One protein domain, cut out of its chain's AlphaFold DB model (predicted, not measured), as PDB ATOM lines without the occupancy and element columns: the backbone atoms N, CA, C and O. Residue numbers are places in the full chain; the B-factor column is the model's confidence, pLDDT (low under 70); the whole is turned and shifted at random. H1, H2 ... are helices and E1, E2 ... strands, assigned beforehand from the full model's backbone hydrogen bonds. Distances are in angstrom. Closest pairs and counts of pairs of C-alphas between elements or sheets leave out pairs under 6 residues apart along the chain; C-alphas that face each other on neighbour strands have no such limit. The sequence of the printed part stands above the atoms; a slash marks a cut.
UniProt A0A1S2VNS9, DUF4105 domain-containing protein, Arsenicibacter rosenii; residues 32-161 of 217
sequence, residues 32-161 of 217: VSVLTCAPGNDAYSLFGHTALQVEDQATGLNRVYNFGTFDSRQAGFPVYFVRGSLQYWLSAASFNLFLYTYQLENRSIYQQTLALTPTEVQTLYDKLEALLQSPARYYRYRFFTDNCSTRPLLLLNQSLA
ATOM      1  N   VAL A  32      34.455   5.418 -10.557       98.12
ATOM      2  CA  VAL A  32      35.435   6.129  -9.739       98.12
ATOM      3  C   VAL A  32      36.701   6.297 -10.555       98.12
ATOM      4  O   VAL A  32      37.226   5.319 -11.090       98.12
ATOM      5  N   SER A  33      37.224   7.517 -10.604       97.38
ATOM      6  CA  SER A  33      38.500   7.808 -11.254       97.38
ATOM      7  C   SER A  33      39.499   8.433 -10.287       97.38
ATOM      8  O   SER A  33      39.136   9.229  -9.423       97.38
ATOM      9  N   VAL A  34      40.779   8.105 -10.455       95.56
ATOM     10  CA  VAL A  34      41.887   8.846  -9.845       95.56
ATOM     11  C   VAL A  34      42.281   9.968 -10.797       95.56
ATOM     12  O   VAL A  34      42.586   9.721 -11.963       95.56
ATOM     13  N   LEU A  35      42.278  11.201 -10.298       96.00
ATOM     14  CA  LEU A  35      42.743  12.377 -11.021       96.00
ATOM     15  C   LEU A  35      44.161  12.715 -10.566       96.00
ATOM     16  O   LEU A  35      44.375  13.041  -9.400       96.00
ATOM     17  N   THR A  36      45.116  12.672 -11.489       94.50
ATOM     18  CA  THR A  36      46.517  13.044 -11.269       94.50
ATOM     19  C   THR A  36      46.799  14.361 -11.970       94.50
ATOM     20  O   THR A  36      46.827  14.438 -13.197       94.50
ATOM     21  N   CYS A  37      47.026  15.406 -11.189       94.00
ATOM     22  CA  CYS A  37      47.272  16.751 -11.688       94.00
ATOM     23  C   CYS A  37      48.775  17.009 -11.760       94.00
ATOM     24  O   CYS A  37      49.498  16.751 -10.793       94.00
ATOM     25  N   ALA A  38      49.237  17.538 -12.891       92.12
ATOM     26  CA  ALA A  38      50.644  17.830 -13.135       92.12
ATOM     27  C   ALA A  38      51.219  18.807 -12.088       92.12
ATOM     28  O   ALA A  38      50.466  19.610 -11.532       92.12
ATOM     29  N   PRO A  39      52.534  18.770 -11.810       91.12
ATOM     30  CA  PRO A  39      53.221  19.801 -11.032       91.12
ATOM     31  C   PRO A  39      52.905  21.227 -11.498       91.12
ATOM     32  O   PRO A  39      52.718  21.460 -12.690       91.12
ATOM     33  N   GLY A  40      52.832  22.160 -10.550       88.62
ATOM     34  CA  GLY A  40      52.741  23.598 -10.811       88.62
ATOM     35  C   GLY A  40      53.998  24.344 -10.359       88.62
ATOM     36  O   GLY A  40      54.979  23.728  -9.943       88.62
ATOM     37  N   ASN A  41      53.953  25.675 -10.423       85.50
ATOM     38  CA  ASN A  41      55.097  26.543 -10.111       85.50
ATOM     39  C   ASN A  41      55.125  27.018  -8.649       85.50
ATOM     40  O   ASN A  41      56.170  27.436  -8.149       85.50
ATOM     41  N   ASP A  42      53.991  26.948  -7.953       83.50
ATOM     42  CA  ASP A  42      53.898  27.361  -6.556       83.50
ATOM     43  C   ASP A  42      54.349  26.252  -5.611       83.50
ATOM     44  O   ASP A  42      54.121  25.065  -5.864       83.50
ATOM     45  N   ALA A  43      54.898  26.639  -4.456       80.00
ATOM     46  CA  ALA A  43      55.441  25.711  -3.463       80.00
ATOM     47  C   ALA A  43      54.458  24.601  -3.043       80.00
ATOM     48  O   ALA A  43      54.876  23.466  -2.816       80.00
ATOM     49  N   TYR A  44      53.154  24.897  -2.968       80.06
ATOM     50  CA  TYR A  44      52.118  23.920  -2.612       80.06
ATOM     51  C   TYR A  44      51.710  22.990  -3.767       80.06
ATOM     52  O   TYR A  44      51.103  21.950  -3.525       80.06
ATOM     53  N   SER A  45      52.031  23.351  -5.010       85.94
ATOM     54  CA  SER A  45      51.648  22.634  -6.235       85.94
ATOM     55  C   SER A  45      52.812  21.888  -6.897       85.94
ATOM     56  O   SER A  45      52.601  21.102  -7.821       85.94
ATOM     57  N   LEU A  46      54.032  22.110  -6.404       86.75
ATOM     58  CA  LEU A  46      55.292  21.687  -7.017       86.75
ATOM     59  C   LEU A  46      55.414  20.174  -7.244       86.75
ATOM     60  O   LEU A  46      56.152  19.727  -8.113       86.75
ATOM     61  N   PHE A  47      54.688  19.373  -6.468       87.38
ATOM     62  CA  PHE A  47      54.725  17.911  -6.553       87.38
ATOM     63  C   PHE A  47      53.549  17.325  -7.340       87.38
ATOM     64  O   PHE A  47      53.484  16.115  -7.520       87.38
ATOM     65  N   GLY A  48      52.633  18.166  -7.821       90.69
ATOM     66  CA  GLY A  48      51.362  17.748  -8.405       90.69
ATOM     67  C   GLY A  48      50.262  17.590  -7.356       90.69
ATOM     68  O   GLY A  48      50.407  18.000  -6.204       90.69
ATOM     69  N   HIS A  49      49.135  17.005  -7.764       92.88
ATOM     70  CA  HIS A  49      48.032  16.695  -6.853       92.88
ATOM     71  C   HIS A  49      47.287  15.411  -7.247       92.88
ATOM     72  O   HIS A  49      47.269  15.039  -8.420       92.88
ATOM     73  N   THR A  50      46.658  14.749  -6.273       93.81
ATOM     74  CA  THR A  50      45.770  13.603  -6.501       93.81
ATOM     75  C   THR A  50      44.390  13.878  -5.909       93.81
ATOM     76  O   THR A  50      44.281  14.299  -4.759       93.81
ATOM     77  N   ALA A  51      43.343  13.587  -6.678       96.31
ATOM     78  CA  ALA A  51      41.953  13.638  -6.234       96.31
ATOM     79  C   ALA A  51      41.187  12.383  -6.683       96.31
ATOM     80  O   ALA A  51      41.638  11.658  -7.572       96.31
ATOM     81  N   LEU A  52      40.034  12.121  -6.066       97.81
ATOM     82  CA  LEU A  52      39.101  11.083  -6.513       97.81
ATOM     83  C   LEU A  52      37.898  11.733  -7.173       97.81
ATOM     84  O   LEU A  52      37.355  12.691  -6.638       97.81
ATOM     85  N   GLN A  53      37.453  11.194  -8.294       98.31
ATOM     86  CA  GLN A  53      36.208  11.576  -8.941       98.31
ATOM     87  C   GLN A  53      35.209  10.435  -8.805       98.31
ATOM     88  O   GLN A  53      35.570   9.290  -9.060       98.31
ATOM     89  N   VAL A  54      33.971  10.753  -8.439       98.31
ATOM     90  CA  VAL A  54      32.820   9.854  -8.545       98.31
ATOM     91  C   VAL A  54      31.874  10.444  -9.581       98.31
ATOM     92  O   VAL A  54      31.436  11.589  -9.440       98.31
ATOM     93  N   GLU A  55      31.583   9.671 -10.620       98.38
ATOM     94  CA  GLU A  55      30.701  10.068 -11.711       98.38
ATOM     95  C   GLU A  55      29.585   9.041 -11.893       98.38
ATOM     96  O   GLU A  55      29.845   7.847 -12.008       98.38
ATOM     97  N   ASP A  56      28.344   9.512 -11.944       97.94
ATOM     98  CA  ASP A  56      27.157   8.721 -12.235       97.94
ATOM     99  C   ASP A  56      26.226   9.516 -13.157       97.94
ATOM    100  O   ASP A  56      25.530  10.443 -12.739       97.94
ATOM    101  N   GLN A  57      26.207   9.135 -14.433       94.94
ATOM    102  CA  GLN A  57      25.409   9.811 -15.456       94.94
ATOM    103  C   GLN A  57      23.902   9.676 -15.213       94.94
ATOM    104  O   GLN A  57      23.155  10.593 -15.544       94.94
ATOM    105  N   ALA A  58      23.451   8.577 -14.601       95.56
ATOM    106  CA  ALA A  58      22.030   8.340 -14.359       95.56
ATOM    107  C   ALA A  58      21.448   9.312 -13.320       95.56
ATOM    108  O   ALA A  58      20.271   9.661 -13.388       95.56
ATOM    109  N   THR A  59      22.273   9.760 -12.371       93.25
ATOM    110  CA  THR A  59      21.889  10.726 -11.331       93.25
ATOM    111  C   THR A  59      22.411  12.140 -11.607       93.25
ATOM    112  O   THR A  59      22.068  13.074 -10.884       93.25
ATOM    113  N   GLY A  60      23.236  12.316 -12.647       94.31
ATOM    114  CA  GLY A  60      23.925  13.573 -12.950       94.31
ATOM    115  C   GLY A  60      25.035  13.926 -11.953       94.31
ATOM    116  O   GLY A  60      25.529  15.057 -11.950       94.31
ATOM    117  N   LEU A  61      25.431  12.991 -11.086       96.69
ATOM    118  CA  LEU A  61      26.501  13.205 -10.121       96.69
ATOM    119  C   LEU A  61      27.847  13.227 -10.850       96.69
ATOM    120  O   LEU A  61      28.225  12.263 -11.501       96.69
ATOM    121  N   ASN A  62      28.610  14.304 -10.691       97.56
ATOM    122  CA  ASN A  62      30.007  14.345 -11.114       97.56
ATOM    123  C   ASN A  62      30.828  15.171 -10.118       97.56
ATOM    124  O   ASN A  62      30.909  16.403 -10.199       97.56
ATOM    125  N   ARG A  63      31.363  14.478  -9.110       98.00
ATOM    126  CA  ARG A  63      31.938  15.078  -7.905       98.00
ATOM    127  C   ARG A  63      33.394  14.679  -7.739       98.00
ATOM    128  O   ARG A  63      33.738  13.505  -7.814       98.00
ATOM    129  N   VAL A  64      34.236  15.666  -7.453       98.44
ATOM    130  CA  VAL A  64      35.659  15.491  -7.169       98.44
ATOM    131  C   VAL A  64      35.925  15.739  -5.692       98.44
ATOM    132  O   VAL A  64      35.512  16.761  -5.150       98.44
ATOM    133  N   TYR A  65      36.644  14.818  -5.066       98.19
ATOM    134  CA  TYR A  65      37.036  14.799  -3.666       98.19
ATOM    135  C   TYR A  65      38.529  15.099  -3.536       98.19
ATOM    136  O   TYR A  65      39.377  14.354  -4.039       98.19
ATOM    137  N   ASN A  66      38.847  16.196  -2.851       95.69
ATOM    138  CA  ASN A  66      40.186  16.764  -2.759       95.69
ATOM    139  C   ASN A  66      40.718  16.668  -1.318       95.69
ATOM    140  O   ASN A  66      40.168  17.281  -0.405       95.69
ATOM    141  N   PHE A  67      41.824  15.936  -1.131       93.88
ATOM    142  CA  PHE A  67      42.568  15.793   0.135       93.88
ATOM    143  C   PHE A  67      43.799  16.717   0.178       93.88
ATOM    144  O   PHE A  67      44.888  16.357   0.613       93.88
ATOM    145  N   GLY A  68      43.685  17.902  -0.392       90.88
ATOM    146  CA  GLY A  68      44.750  18.891  -0.507       90.88
ATOM    147  C   GLY A  68      44.235  20.299  -0.263       90.88
ATOM    148  O   GLY A  68      44.928  21.250  -0.597       90.88
ATOM    149  N   THR A  69      43.030  20.447   0.291       91.69
ATOM    150  CA  THR A  69      42.448  21.754   0.593       91.69
ATOM    151  C   THR A  69      42.989  22.279   1.919       91.69
ATOM    152  O   THR A  69      43.008  21.555   2.913       91.69
ATOM    153  N   PHE A  70      43.436  23.531   1.910       90.44
ATOM    154  CA  PHE A  70      43.952  24.273   3.060       90.44
ATOM    155  C   PHE A  70      43.611  25.763   2.893       90.44
ATOM    156  O   PHE A  70      43.255  26.198   1.796       90.44
ATOM    157  N   ASP A  71      43.724  26.556   3.961       87.62
ATOM    158  CA  ASP A  71      43.553  28.009   3.871       87.62
ATOM    159  C   ASP A  71      44.893  28.674   3.537       87.62
ATOM    160  O   ASP A  71      45.779  28.789   4.382       87.62
ATOM    161  N   SER A  72      45.062  29.109   2.289       80.88
ATOM    162  CA  SER A  72      46.265  29.823   1.844       80.88
ATOM    163  C   SER A  72      46.333  31.267   2.350       80.88
ATOM    164  O   SER A  72      47.399  31.878   2.305       80.88
ATOM    165  N   ARG A  73      45.217  31.820   2.847       83.81
ATOM    166  CA  ARG A  73      45.112  33.216   3.305       83.81
ATOM    167  C   ARG A  73      45.357  33.365   4.801       83.81
ATOM    168  O   ARG A  73      45.370  34.489   5.303       83.81
ATOM    169  N   GLN A  74      45.552  32.259   5.522       81.94
ATOM    170  CA  GLN A  74      45.819  32.317   6.953       81.94
ATOM    171  C   GLN A  74      47.100  33.117   7.236       81.94
ATOM    172  O   GLN A  74      48.130  32.960   6.566       81.94
ATOM    173  N   ALA A  75      47.058  33.957   8.273       79.19
ATOM    174  CA  ALA A  75      48.229  34.701   8.712       79.19
ATOM    175  C   ALA A  75      49.377  33.731   9.045       79.19
ATOM    176  O   ALA A  75      49.188  32.726   9.730       79.19
ATOM    177  N   GLY A  76      50.575  34.010   8.527       75.50
ATOM    178  CA  GLY A  76      51.739  33.145   8.727       75.50
ATOM    179  C   GLY A  76      51.745  31.855   7.897       75.50
ATOM    180  O   GLY A  76      52.553  30.975   8.199       75.50
ATOM    181  N   PHE A  77      50.907  31.729   6.854       77.44
ATOM    182  CA  PHE A  77      50.892  30.576   5.936       77.44
ATOM    183  C   PHE A  77      52.295  30.039   5.580       77.44
ATOM    184  O   PHE A  77      52.512  28.843   5.796       77.44
ATOM    185  N   PRO A  78      53.281  30.862   5.148       70.50
ATOM    186  CA  PRO A  78      54.604  30.349   4.781       70.50
ATOM    187  C   PRO A  78      55.291  29.589   5.922       70.50
ATOM    188  O   PRO A  78      55.895  28.542   5.703       70.50
ATOM    189  N   VAL A  79      55.151  30.069   7.163       73.12
ATOM    190  CA  VAL A  79      55.742  29.436   8.349       73.12
ATOM    191  C   VAL A  79      55.072  28.095   8.633       73.12
ATOM    192  O   VAL A  79      55.760  27.098   8.862       73.12
ATOM    193  N   TYR A  80      53.738  28.043   8.605       75.06
ATOM    194  CA  TYR A  80      53.001  26.807   8.868       75.06
ATOM    195  C   TYR A  80      53.191  25.763   7.767       75.06
ATOM    196  O   TYR A  80      53.258  24.571   8.084       75.06
ATOM    197  N   PHE A  81      53.302  26.210   6.512       72.62
ATOM    198  CA  PHE A  81      53.583  25.377   5.347       72.62
ATOM    199  C   PHE A  81      54.952  24.714   5.483       72.62
ATOM    200  O   PHE A  81      55.048  23.488   5.489       72.62
ATOM    201  N   VAL A  82      55.995  25.518   5.708       68.44
ATOM    202  CA  VAL A  82      57.368  25.032   5.891       68.44
ATOM    203  C   VAL A  82      57.450  24.080   7.089       68.44
ATOM    204  O   VAL A  82      58.016  22.998   6.973       68.44
ATOM    205  N   ARG A  83      56.809  24.403   8.220       71.69
ATOM    206  CA  ARG A  83      56.767  23.535   9.414       71.69
ATOM    207  C   ARG A  83      55.914  22.265   9.256       71.69
ATOM    208  O   ARG A  83      55.900  21.447  10.176       71.69
ATOM    209  N   GLY A  84      55.174  22.096   8.156       72.88
ATOM    210  CA  GLY A  84      54.260  20.960   7.972       72.88
ATOM    211  C   GLY A  84      53.143  20.913   9.025       72.88
ATOM    212  O   GLY A  84      52.771  19.849   9.520       72.88
ATOM    213  N   SER A  85      52.669  22.086   9.440       76.06
ATOM    214  CA  SER A  85      51.688  22.260  10.524       76.06
ATOM    215  C   SER A  85      50.354  22.839  10.061       76.06
ATOM    216  O   SER A  85      49.488  23.095  10.890       76.06
ATOM    217  N   LEU A  86      50.183  23.023   8.752       83.44
ATOM    218  CA  LEU A  86      48.905  23.405   8.163       83.44
ATOM    219  C   LEU A  86      47.836  22.342   8.438       83.44
ATOM    220  O   LEU A  86      48.090  21.132   8.359       83.44
ATOM    221  N   GLN A  87      46.635  22.823   8.738       88.25
ATOM    222  CA  GLN A  87      45.447  21.992   8.799       88.25
ATOM    223  C   GLN A  87      44.873  21.870   7.390       88.25
ATOM    224  O   GLN A  87      44.561  22.868   6.744       88.25
ATOM    225  N   TYR A  88      44.754  20.634   6.929       92.69
ATOM    226  CA  TYR A  88      44.135  20.295   5.660       92.69
ATOM    227  C   TYR A  88      42.775  19.666   5.913       92.69
ATOM    228  O   TYR A  88      42.497  19.181   7.016       92.69
ATOM    229  N   TRP A  89      41.932  19.652   4.889       94.88
ATOM    230  CA  TRP A  89      40.670  18.935   4.942       94.88
ATOM    231  C   TRP A  89      40.286  18.303   3.614       94.88
ATOM    232  O   TRP A  89      40.708  18.744   2.545       94.88
ATOM    233  N   LEU A  90      39.452  17.268   3.710       97.12
ATOM    234  CA  LEU A  90      38.686  16.770   2.578       97.12
ATOM    235  C   LEU A  90      37.632  17.811   2.178       97.12
ATOM    236  O   LEU A  90      36.785  18.184   2.994       97.12
ATOM    237  N   SER A  91      37.662  18.241   0.920       96.88
ATOM    238  CA  SER A  91      36.599  19.024   0.288       96.88
ATOM    239  C   SER A  91      36.016  18.288  -0.918       96.88
ATOM    240  O   SER A  91      36.620  17.344  -1.433       96.88
ATOM    241  N   ALA A  92      34.835  18.718  -1.364       97.56
ATOM    242  CA  ALA A  92      34.204  18.215  -2.574       97.56
ATOM    243  C   ALA A  92      33.768  19.374  -3.480       97.56
ATOM    244  O   ALA A  92      33.284  20.396  -2.994       97.56
ATOM    245  N   ALA A  93      33.928  19.203  -4.789       97.25
ATOM    246  CA  ALA A  93      33.534  20.167  -5.814       97.25
ATOM    247  C   ALA A  93      32.960  19.447  -7.042       97.25
ATOM    248  O   ALA A  93      33.118  18.234  -7.187       97.25
ATOM    249  N   SER A  94      32.304  20.179  -7.943       97.50
ATOM    250  CA  SER A  94      31.962  19.630  -9.258       97.50
ATOM    251  C   SER A  94      33.228  19.423 -10.092       97.50
ATOM    252  O   SER A  94      34.202  20.172  -9.959       97.50
ATOM    253  N   PHE A  95      33.208  18.436 -10.988       97.31
ATOM    254  CA  PHE A  95      34.330  18.209 -11.902       97.31
ATOM    255  C   PHE A  95      34.643  19.429 -12.775       97.31
ATOM    256  O   PHE A  95      35.810  19.749 -12.970       97.31
ATOM    257  N   ASN A  96      33.627  20.182 -13.204       96.56
ATOM    258  CA  ASN A  96      33.826  21.398 -13.996       96.56
ATOM    259  C   ASN A  96      34.583  22.485 -13.221       96.56
ATOM    260  O   ASN A  96      35.485  23.108 -13.775       96.56
ATOM    261  N   LEU A  97      34.258  22.697 -11.940       96.19
ATOM    262  CA  LEU A  97      34.974  23.670 -11.108       96.19
ATOM    263  C   LEU A  97      36.421  23.229 -10.857       96.19
ATOM    264  O   LEU A  97      37.345  24.042 -10.904       96.19
ATOM    265  N   PHE A  98      36.615  21.930 -10.616       96.06
ATOM    266  CA  PHE A  98      37.945  21.350 -10.485       96.06
ATOM    267  C   PHE A  98      38.759  21.578 -11.764       96.06
ATOM    268  O   PHE A  98      39.816  22.195 -11.703       96.06
ATOM    269  N   LEU A  99      38.234  21.175 -12.924       95.50
ATOM    270  CA  LEU A  99      38.877  21.336 -14.228       95.50
ATOM    271  C   LEU A  99      39.230  22.799 -14.522       95.50
ATOM    272  O   LEU A  99      40.365  23.084 -14.899       95.50
ATOM    273  N   TYR A 100      38.290  23.718 -14.294       95.81
ATOM    274  CA  TYR A 100      38.497  25.149 -14.513       95.81
ATOM    275  C   TYR A 100      39.682  25.698 -13.709       95.81
ATOM    276  O   TYR A 100      40.483  26.470 -14.231       95.81
ATOM    277  N   THR A 101      39.857  25.238 -12.467       92.69
ATOM    278  CA  THR A 101      40.992  25.644 -11.622       92.69
ATOM    279  C   THR A 101      42.328  25.276 -12.273       92.69
ATOM    280  O   THR A 101      43.204  26.124 -12.413       92.69
ATOM    281  N   TYR A 102      42.479  24.040 -12.755       93.31
ATOM    282  CA  TYR A 102      43.729  23.605 -13.393       93.31
ATOM    283  C   TYR A 102      43.933  24.200 -14.791       93.31
ATOM    284  O   TYR A 102      45.076  24.362 -15.216       93.31
ATOM    285  N   GLN A 103      42.856  24.571 -15.489       94.00
ATOM    286  CA  GLN A 103      42.947  25.342 -16.732       94.00
ATOM    287  C   GLN A 103      43.543  26.730 -16.485       94.00
ATOM    288  O   GLN A 103      44.458  27.125 -17.203       94.00
ATOM    289  N   LEU A 104      43.082  27.441 -15.448       93.50
ATOM    290  CA  LEU A 104      43.648  28.739 -15.060       93.50
ATOM    291  C   LEU A 104      45.123  28.632 -14.657       93.50
ATOM    292  O   LEU A 104      45.910  29.531 -14.942       93.50
ATOM    293  N   GLU A 105      45.506  27.521 -14.031       91.25
ATOM    294  CA  GLU A 105      46.892  27.247 -13.641       91.25
ATOM    295  C   GLU A 105      47.763  26.708 -14.794       91.25
ATOM    296  O   GLU A 105      48.961  26.499 -14.604       91.25
ATOM    297  N   ASN A 106      47.190  26.472 -15.981       93.88
ATOM    298  CA  ASN A 106      47.846  25.838 -17.129       93.88
ATOM    299  C   ASN A 106      48.494  24.478 -16.787       93.88
ATOM    300  O   ASN A 106      49.629  24.178 -17.165       93.88
ATOM    301  N   ARG A 107      47.767  23.645 -16.034       93.50
ATOM    302  CA  ARG A 107      48.218  22.329 -15.562       93.50
ATOM    303  C   ARG A 107      47.361  21.218 -16.153       93.50
ATOM    304  O   ARG A 107      46.136  21.283 -16.161       93.50
ATOM    305  N   SER A 108      48.006  20.148 -16.611       94.19
ATOM    306  CA  SER A 108      47.304  18.973 -17.132       94.19
ATOM    307  C   SER A 108      46.705  18.120 -16.010       94.19
ATOM    308  O   SER A 108      47.334  17.929 -14.967       94.19
ATOM    309  N   ILE A 109      45.533  17.537 -16.265       95.50
ATOM    310  CA  ILE A 109      44.914  16.505 -15.425       95.50
ATOM    311  C   ILE A 109      44.896  15.197 -16.215       95.50
ATOM    312  O   ILE A 109      44.450  15.159 -17.358       95.50
ATOM    313  N   TYR A 110      45.368  14.122 -15.592       95.12
ATOM    314  CA  TYR A 110      45.249  12.758 -16.094       95.12
ATOM    315  C   TYR A 110      44.187  12.032 -15.284       95.12
ATOM    316  O   TYR A 110      44.289  11.968 -14.061       95.12
ATOM    317  N   GLN A 111      43.183  11.483 -15.957       96.00
ATOM    318  CA  GLN A 111      42.116  10.716 -15.329       96.00
ATOM    319  C   GLN A 111      42.335   9.224 -15.585       96.00
ATOM    320  O   GLN A 111      42.519   8.806 -16.726       96.00
ATOM    321  N   GLN A 112      42.304   8.423 -14.521       94.38
ATOM    322  CA  GLN A 112      42.346   6.968 -14.596       94.38
ATOM    323  C   GLN A 112      41.100   6.389 -13.933       94.38
ATOM    324  O   GLN A 112      41.004   6.371 -12.704       94.38
ATOM    325  N   THR A 113      40.163   5.897 -14.742       96.06
ATOM    326  CA  THR A 113      38.995   5.165 -14.247       96.06
ATOM    327  C   THR A 113      39.431   3.821 -13.680       96.06
ATOM    328  O   THR A 113      40.161   3.063 -14.321       96.06
ATOM    329  N   LEU A 114      38.997   3.533 -12.458       93.94
ATOM    330  CA  LEU A 114      39.309   2.297 -11.759       93.94
ATOM    331  C   LEU A 114      38.311   1.201 -12.149       93.94
ATOM    332  O   LEU A 114      37.111   1.449 -12.252       93.94
ATOM    333  N   ALA A 115      38.801  -0.026 -12.314       93.06
ATOM    334  CA  ALA A 115      37.969  -1.200 -12.566       93.06
ATOM    335  C   ALA A 115      37.349  -1.716 -11.253       93.06
ATOM    336  O   ALA A 115      37.790  -2.727 -10.709       93.06
ATOM    337  N   LEU A 116      36.377  -0.974 -10.714       94.50
ATOM    338  CA  LEU A 116      35.675  -1.308  -9.471       94.50
ATOM    339  C   LEU A 116      34.306  -1.922  -9.757       94.50
ATOM    340  O   LEU A 116      33.644  -1.567 -10.731       94.50
ATOM    341  N   THR A 117      33.856  -2.810  -8.875       95.94
ATOM    342  CA  THR A 117      32.471  -3.295  -8.908       95.94
ATOM    343  C   THR A 117      31.496  -2.206  -8.435       95.94
ATOM    344  O   THR A 117      31.881  -1.345  -7.638       95.94
ATOM    345  N   PRO A 118      30.208  -2.249  -8.828       96.31
ATOM    346  CA  PRO A 118      29.215  -1.276  -8.360       96.31
ATOM    347  C   PRO A 118      29.125  -1.171  -6.829       96.31
ATOM    348  O   PRO A 118      28.987  -0.081  -6.275       96.31
ATOM    349  N   THR A 119      29.271  -2.299  -6.128       95.62
ATOM    350  CA  THR A 119      29.274  -2.347  -4.658       95.62
ATOM    351  C   THR A 119      30.470  -1.608  -4.061       95.62
ATOM    352  O   THR A 119      30.324  -0.894  -3.068       95.62
ATOM    353  N   GLU A 120      31.655  -1.746  -4.657       96.50
ATOM    354  CA  GLU A 120      32.865  -1.041  -4.219       96.50
ATOM    355  C   GLU A 120      32.772   0.463  -4.491       96.50
ATOM    356  O   GLU A 120      33.149   1.263  -3.633       96.50
ATOM    357  N   VAL A 121      32.206   0.854  -5.640       97.25
ATOM    358  CA  VAL A 121      31.921   2.259  -5.974       97.25
ATOM    359  C   VAL A 121      30.982   2.881  -4.938       97.25
ATOM    360  O   VAL A 121      31.310   3.923  -4.368       97.25
ATOM    361  N   GLN A 122      29.861   2.221  -4.626       96.94
ATOM    362  CA  GLN A 122      28.924   2.693  -3.603       96.94
ATOM    363  C   GLN A 122      29.585   2.768  -2.220       96.94
ATOM    364  O   GLN A 122      29.426   3.761  -1.517       96.94
ATOM    365  N   THR A 123      30.358   1.749  -1.838       96.62
ATOM    366  CA  THR A 123      31.042   1.705  -0.536       96.62
ATOM    367  C   THR A 123      32.028   2.861  -0.385       96.62
ATOM    368  O   THR A 123      32.072   3.511   0.663       96.62
ATOM    369  N   LEU A 124      32.815   3.139  -1.427       97.12
ATOM    370  CA  LEU A 124      33.749   4.259  -1.430       97.12
ATOM    371  C   LEU A 124      33.013   5.600  -1.362       97.12
ATOM    372  O   LEU A 124      33.413   6.471  -0.588       97.12
ATOM    373  N   TYR A 125      31.946   5.760  -2.142       97.31
ATOM    374  CA  TYR A 125      31.131   6.971  -2.141       97.31
ATOM    375  C   TYR A 125      30.510   7.244  -0.765       97.31
ATOM    376  O   TYR A 125      30.668   8.341  -0.229       97.31
ATOM    377  N   ASP A 126      29.910   6.232  -0.137       96.19
ATOM    378  CA  ASP A 126      29.312   6.354   1.195       96.19
ATOM    379  C   ASP A 126      30.365   6.765   2.239       96.19
ATOM    380  O   ASP A 126      30.124   7.643   3.071       96.19
ATOM    381  N   LYS A 127      31.574   6.189   2.170       96.62
ATOM    382  CA  LYS A 127      32.698   6.572   3.041       96.62
ATOM    383  C   LYS A 127      33.171   8.004   2.793       96.62
ATOM    384  O   LYS A 127      33.499   8.695   3.757       96.62
ATOM    385  N   LEU A 128      33.230   8.450   1.538       97.25
ATOM    386  CA  LEU A 128      33.612   9.817   1.180       97.25
ATOM    387  C   LEU A 128      32.607  10.836   1.721       97.25
ATOM    388  O   LEU A 128      33.014  11.806   2.361       97.25
ATOM    389  N   GLU A 129      31.311  10.598   1.526       96.81
ATOM    390  CA  GLU A 129      30.250  11.478   2.025       96.81
ATOM    391  C   GLU A 129      30.208  11.501   3.559       96.81
ATOM    392  O   GLU A 129      30.148  12.576   4.161       96.81
ATOM    393  N   ALA A 130      30.334  10.338   4.209       95.69
ATOM    394  CA  ALA A 130      30.407  10.255   5.666       95.69
ATOM    395  C   ALA A 130      31.636  10.994   6.221       95.69
ATOM    396  O   ALA A 130      31.537  11.728   7.207       95.69
ATOM    397  N   LEU A 131      32.798  10.840   5.576       95.75
ATOM    398  CA  LEU A 131      34.012  11.548   5.969       95.75
ATOM    399  C   LEU A 131      33.848  13.060   5.794       95.75
ATOM    400  O   LEU A 131      34.218  13.798   6.699       95.75
ATOM    401  N   LEU A 132      33.256  13.520   4.688       95.88
ATOM    402  CA  LEU A 132      33.047  14.940   4.379       95.88
ATOM    403  C   LEU A 132      32.168  15.665   5.418       95.88
ATOM    404  O   LEU A 132      32.374  16.856   5.682       95.88
ATOM    405  N   GLN A 133      31.210  14.950   6.013       95.25
ATOM    406  CA  GLN A 133      30.319  15.456   7.065       95.25
ATOM    407  C   GLN A 133      30.906  15.312   8.478       95.25
ATOM    408  O   GLN A 133      30.425  15.939   9.421       95.25
ATOM    409  N   SER A 134      31.958  14.511   8.636       95.75
ATOM    410  CA  SER A 134      32.587  14.241   9.923       95.75
ATOM    411  C   SER A 134      33.676  15.269  10.265       95.75
ATOM    412  O   SER A 134      34.407  15.726   9.379       95.75
ATOM    413  N   PRO A 135      33.903  15.567  11.560       94.19
ATOM    414  CA  PRO A 135      35.106  16.269  12.014       94.19
ATOM    415  C   PRO A 135      36.414  15.604  11.550       94.19
ATOM    416  O   PRO A 135      37.426  16.285  11.389       94.19
ATOM    417  N   ALA A 136      36.390  14.293  11.270       93.56
ATOM    418  CA  ALA A 136      37.535  13.538  10.759       93.56
ATOM    419  C   ALA A 136      37.989  13.961   9.347       93.56
ATOM    420  O   ALA A 136      39.061  13.539   8.907       93.56
ATOM    421  N   ARG A 137      37.220  14.807   8.639       95.38
ATOM    422  CA  ARG A 137      37.658  15.410   7.372       95.38
ATOM    423  C   ARG A 137      38.908  16.263   7.527       95.38
ATOM    424  O   ARG A 137      39.645  16.398   6.556       95.38
ATOM    425  N   TYR A 138      39.121  16.850   8.707       94.38
ATOM    426  CA  TYR A 138      40.276  17.685   9.013       94.38
ATOM    427  C   TYR A 138      41.443  16.835   9.506       94.38
ATOM    428  O   TYR A 138      41.279  15.946  10.340       94.38
ATOM    429  N   TYR A 139      42.648  17.138   9.036       91.62
ATOM    430  CA  TYR A 139      43.853  16.432   9.449       91.62
ATOM    431  C   TYR A 139      45.097  17.299   9.272       91.62
ATOM    432  O   TYR A 139      45.088  18.340   8.615       91.62
ATOM    433  N   ARG A 140      46.194  16.864   9.893       87.75
ATOM    434  CA  ARG A 140      47.487  17.529   9.770       87.75
ATOM    435  C   ARG A 140      48.311  16.846   8.694       87.75
ATOM    436  O   ARG A 140      48.651  15.672   8.819       87.75
ATOM    437  N   TYR A 141      48.656  17.605   7.670       84.69
ATOM    438  CA  TYR A 141      49.356  17.084   6.508       84.69
ATOM    439  C   TYR A 141      50.799  16.723   6.844       84.69
ATOM    440  O   TYR A 141      51.566  17.531   7.369       84.69
ATOM    441  N   ARG A 142      51.180  15.490   6.522       85.69
ATOM    442  CA  ARG A 142      52.548  14.983   6.633       85.69
ATOM    443  C   ARG A 142      53.010  14.607   5.242       85.69
ATOM    444  O   ARG A 142      52.630  13.559   4.729       85.69
ATOM    445  N   PHE A 143      53.870  15.442   4.667       81.69
ATOM    446  CA  PHE A 143      54.240  15.371   3.254       81.69
ATOM    447  C   PHE A 143      54.621  13.968   2.754       81.69
ATOM    448  O   PHE A 143      54.241  13.626   1.648       81.69
ATOM    449  N   PHE A 144      55.295  13.126   3.546       81.56
ATOM    450  CA  PHE A 144      55.695  11.778   3.107       81.56
ATOM    451  C   PHE A 144      54.729  10.645   3.479       81.56
ATOM    452  O   PHE A 144      54.860   9.550   2.939       81.56
ATOM    453  N   THR A 145      53.804  10.856   4.418       82.75
ATOM    454  CA  THR A 145      53.057   9.747   5.048       82.75
ATOM    455  C   THR A 145      51.549   9.957   5.110       82.75
ATOM    456  O   THR A 145      50.808   8.982   5.141       82.75
ATOM    457  N   ASP A 146      51.075  11.200   5.149       86.44
ATOM    458  CA  ASP A 146      49.659  11.526   5.321       86.44
ATOM    459  C   ASP A 146      49.307  12.785   4.516       86.44
ATOM    460  O   ASP A 146      49.444  13.912   4.997       86.44
ATOM    461  N   ASN A 147      48.964  12.588   3.244       86.62
ATOM    462  CA  ASN A 147      48.911  13.645   2.243       86.62
ATOM    463  C   ASN A 147      47.833  13.391   1.171       86.62
ATOM    464  O   ASN A 147      47.079  12.418   1.245       86.62
ATOM    465  N   CYS A 148      47.782  14.263   0.157       87.69
ATOM    466  CA  CYS A 148      46.787  14.204  -0.915       87.69
ATOM    467  C   CYS A 148      46.868  12.958  -1.813       87.69
ATOM    468  O   CYS A 148      45.893  12.656  -2.485       87.69
ATOM    469  N   SER A 149      47.968  12.204  -1.796       86.81
ATOM    470  CA  SER A 149      48.142  10.960  -2.558       86.81
ATOM    471  C   SER A 149      47.976   9.708  -1.688       86.81
ATOM    472  O   SER A 149      47.439   8.703  -2.151       86.81
ATOM    473  N   THR A 150      48.360   9.756  -0.408       88.38
ATOM    474  CA  THR A 150      48.227   8.609   0.507       88.38
ATOM    475  C   THR A 150      46.811   8.457   1.062       88.38
ATOM    476  O   THR A 150      46.352   7.327   1.224       88.38
ATOM    477  N   ARG A 151      46.087   9.559   1.306       91.94
ATOM    478  CA  ARG A 151      44.705   9.537   1.824       91.94
ATOM    479  C   ARG A 151      43.714   8.875   0.854       91.94
ATOM    480  O   ARG A 151      43.030   7.951   1.298       91.94
ATOM    481  N   PRO A 152      43.658   9.248  -0.444       91.88
ATOM    482  CA  PRO A 152      42.842   8.531  -1.424       91.88
ATOM    483  C   PRO A 152      43.143   7.037  -1.481       91.88
ATOM    484  O   PRO A 152      42.226   6.223  -1.455       91.88
ATOM    485  N   LEU A 153      44.427   6.668  -1.510       89.69
ATOM    486  CA  LEU A 153      44.849   5.271  -1.580       89.69
ATOM    487  C   LEU A 153      44.427   4.477  -0.337       89.69
ATOM    488  O   LEU A 153      44.008   3.327  -0.452       89.69
ATOM    489  N   LEU A 154      44.540   5.072   0.852       89.75
ATOM    490  CA  LEU A 154      44.070   4.453   2.089       89.75
ATOM    491  C   LEU A 154      42.557   4.229   2.043       89.75
ATOM    492  O   LEU A 154      42.100   3.129   2.346       89.75
ATOM    493  N   LEU A 155      41.794   5.248   1.640       92.50
ATOM    494  CA  LEU A 155      40.337   5.163   1.591       92.50
ATOM    495  C   LEU A 155      39.861   4.144   0.553       92.50
ATOM    496  O   LEU A 155      38.962   3.356   0.837       92.50
ATOM    497  N   LEU A 156      40.510   4.107  -0.612       92.50
ATOM    498  CA  LEU A 156      40.292   3.074  -1.615       92.50
ATOM    499  C   LEU A 156      40.546   1.685  -1.023       92.50
ATOM    500  O   LEU A 156      39.632   0.875  -0.999       92.50
ATOM    501  N   ASN A 157      41.720   1.422  -0.440       90.31
ATOM    502  CA  ASN A 157      42.017   0.111   0.162       90.31
ATOM    503  C   ASN A 157      41.012  -0.316   1.247       90.31
ATOM    504  O   ASN A 157      40.773  -1.502   1.419       90.31
ATOM    505  N   GLN A 158      40.415   0.630   1.979       90.38
ATOM    506  CA  GLN A 158      39.374   0.352   2.979       90.38
ATOM    507  C   GLN A 158      37.979   0.099   2.387       90.38
ATOM    508  O   GLN A 158      37.052  -0.217   3.138       90.38
ATOM    509  N   SER A 159      37.801   0.335   1.088       90.25
ATOM    510  CA  SER A 159      36.520   0.252   0.376       90.25
ATOM    511  C   SER A 159      36.456  -0.920  -0.601       90.25
ATOM    512  O   SER A 159      35.368  -1.260  -1.054       90.25
ATOM    513  N   LEU A 160      37.603  -1.519  -0.928       90.50
ATOM    514  CA  LEU A 160      37.705  -2.637  -1.860       90.50
ATOM    515  C   LEU A 160      37.738  -3.971  -1.118       90.50
ATOM    516  O   LEU A 160      38.287  -4.068  -0.020       90.50
ATOM    517  N   ALA A 161      37.193  -5.014  -1.744       82.56
ATOM    518  CA  ALA A 161      37.277  -6.371  -1.202       82.56
ATOM    519  C   ALA A 161      38.704  -6.941  -1.311       82.56
ATOM    520  O   ALA A 161      39.128  -7.745  -0.480       82.56
TER     521      ALA A 161
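This is residues 32 to 161 of the 217 residues of the protein "DUF4105 domain-containing protein" of Arsenicibacter rosenii (UniProt A0A1S2VNS9). Look for one strongly twisted sheet of six strands through the middle, with helices H3 and H4 packed over one face and helix H2 over the other. The short helix H1 lies off the sheet at one end of the longest axis, and the turn between E2 and E3 lies at the other. The 130 printed residues hold four named helices and six named strands in the order E1 E2 E3 H1 E4 H2 E5 H3 E6 H4, a mixed class. The sheet runs E5 E1 E2 E3 E4 E6, all antiparallel. The whole is compact, with a radius of gyration of the C-alphas of 14.8 A and spans of 44 by 31 by 22 A.

Find C-alpha 32 at (35.435, 6.129, -9.739), where E1, residues 32 to 37, begins. E2, residues 49 to 56, is 23.0 A long, and E3, residues 61 to 69, is 21.0 A. Next come H1, residues 77 to 82, and E4, residues 87 to 94, 22.7 A long. H2, residues 95 to 104, starts at C-alpha 95, (34.330, 18.209, -11.902), and is followed by E5, residues 109 to 113. H3, residues 118 to 133, is the longest helix, 22.8 A. E6 is residues 138 to 140; H4, residues 150 to 157, ends at C-alpha 157, (42.017, 0.111, 0.162).

Start with the meander E1 E2 E3, each strand the antiparallel neighbour of the one before; E1 and E2, and E2 and E3, are hairpins. Look for N 35 and O 51 at 2.8 A, then N 54 and O 63 at 2.8 A. E4 pairs with E3 at N 66 and O 91, 2.9 A. Its pairing is staggered: residues 87 to 89 pair with edge strand E6, with N 88 and O 139 at 2.9 A. At the other edge E5 pairs with E1, N 36 and O 110 at 2.8 A. The sheet and its helices make three layers, with helices on both faces of the sheet: H2 is on one face at a height over the sheet of 9.3 A, and H3 and H4 are on the opposite face at heights of 9.1 A and 9.4 A. For instance, the closest C-alphas of H2 and E3 are Arg 63 and Phe 95, 5.6 A apart; those of H3 and E4 are Leu 90 and Leu 132, 6.2 A; those of H4 and E2 are Leu 52 and Pro 152, 6.8 A. H3 and H4 only just touch, with 3 pairs of C-alphas within 8 A, made by residues 124 to 127 of H3 alone; Leu 124 and Leu 156 are the closest C-alphas, 6.7 A. H1 is not on the sheet. In H1, H2, H3 and H4 every O i to N i+4 pair is within hydrogen-bond range.

The C-alphas of Ala 58 and Val 79 are the two farthest apart, 45.8 A. The printed part has no cut. The link from E1 to E2, 11 residues, is long. The mean pLDDT of the printed part is 91.1, and residue 82 is under 70.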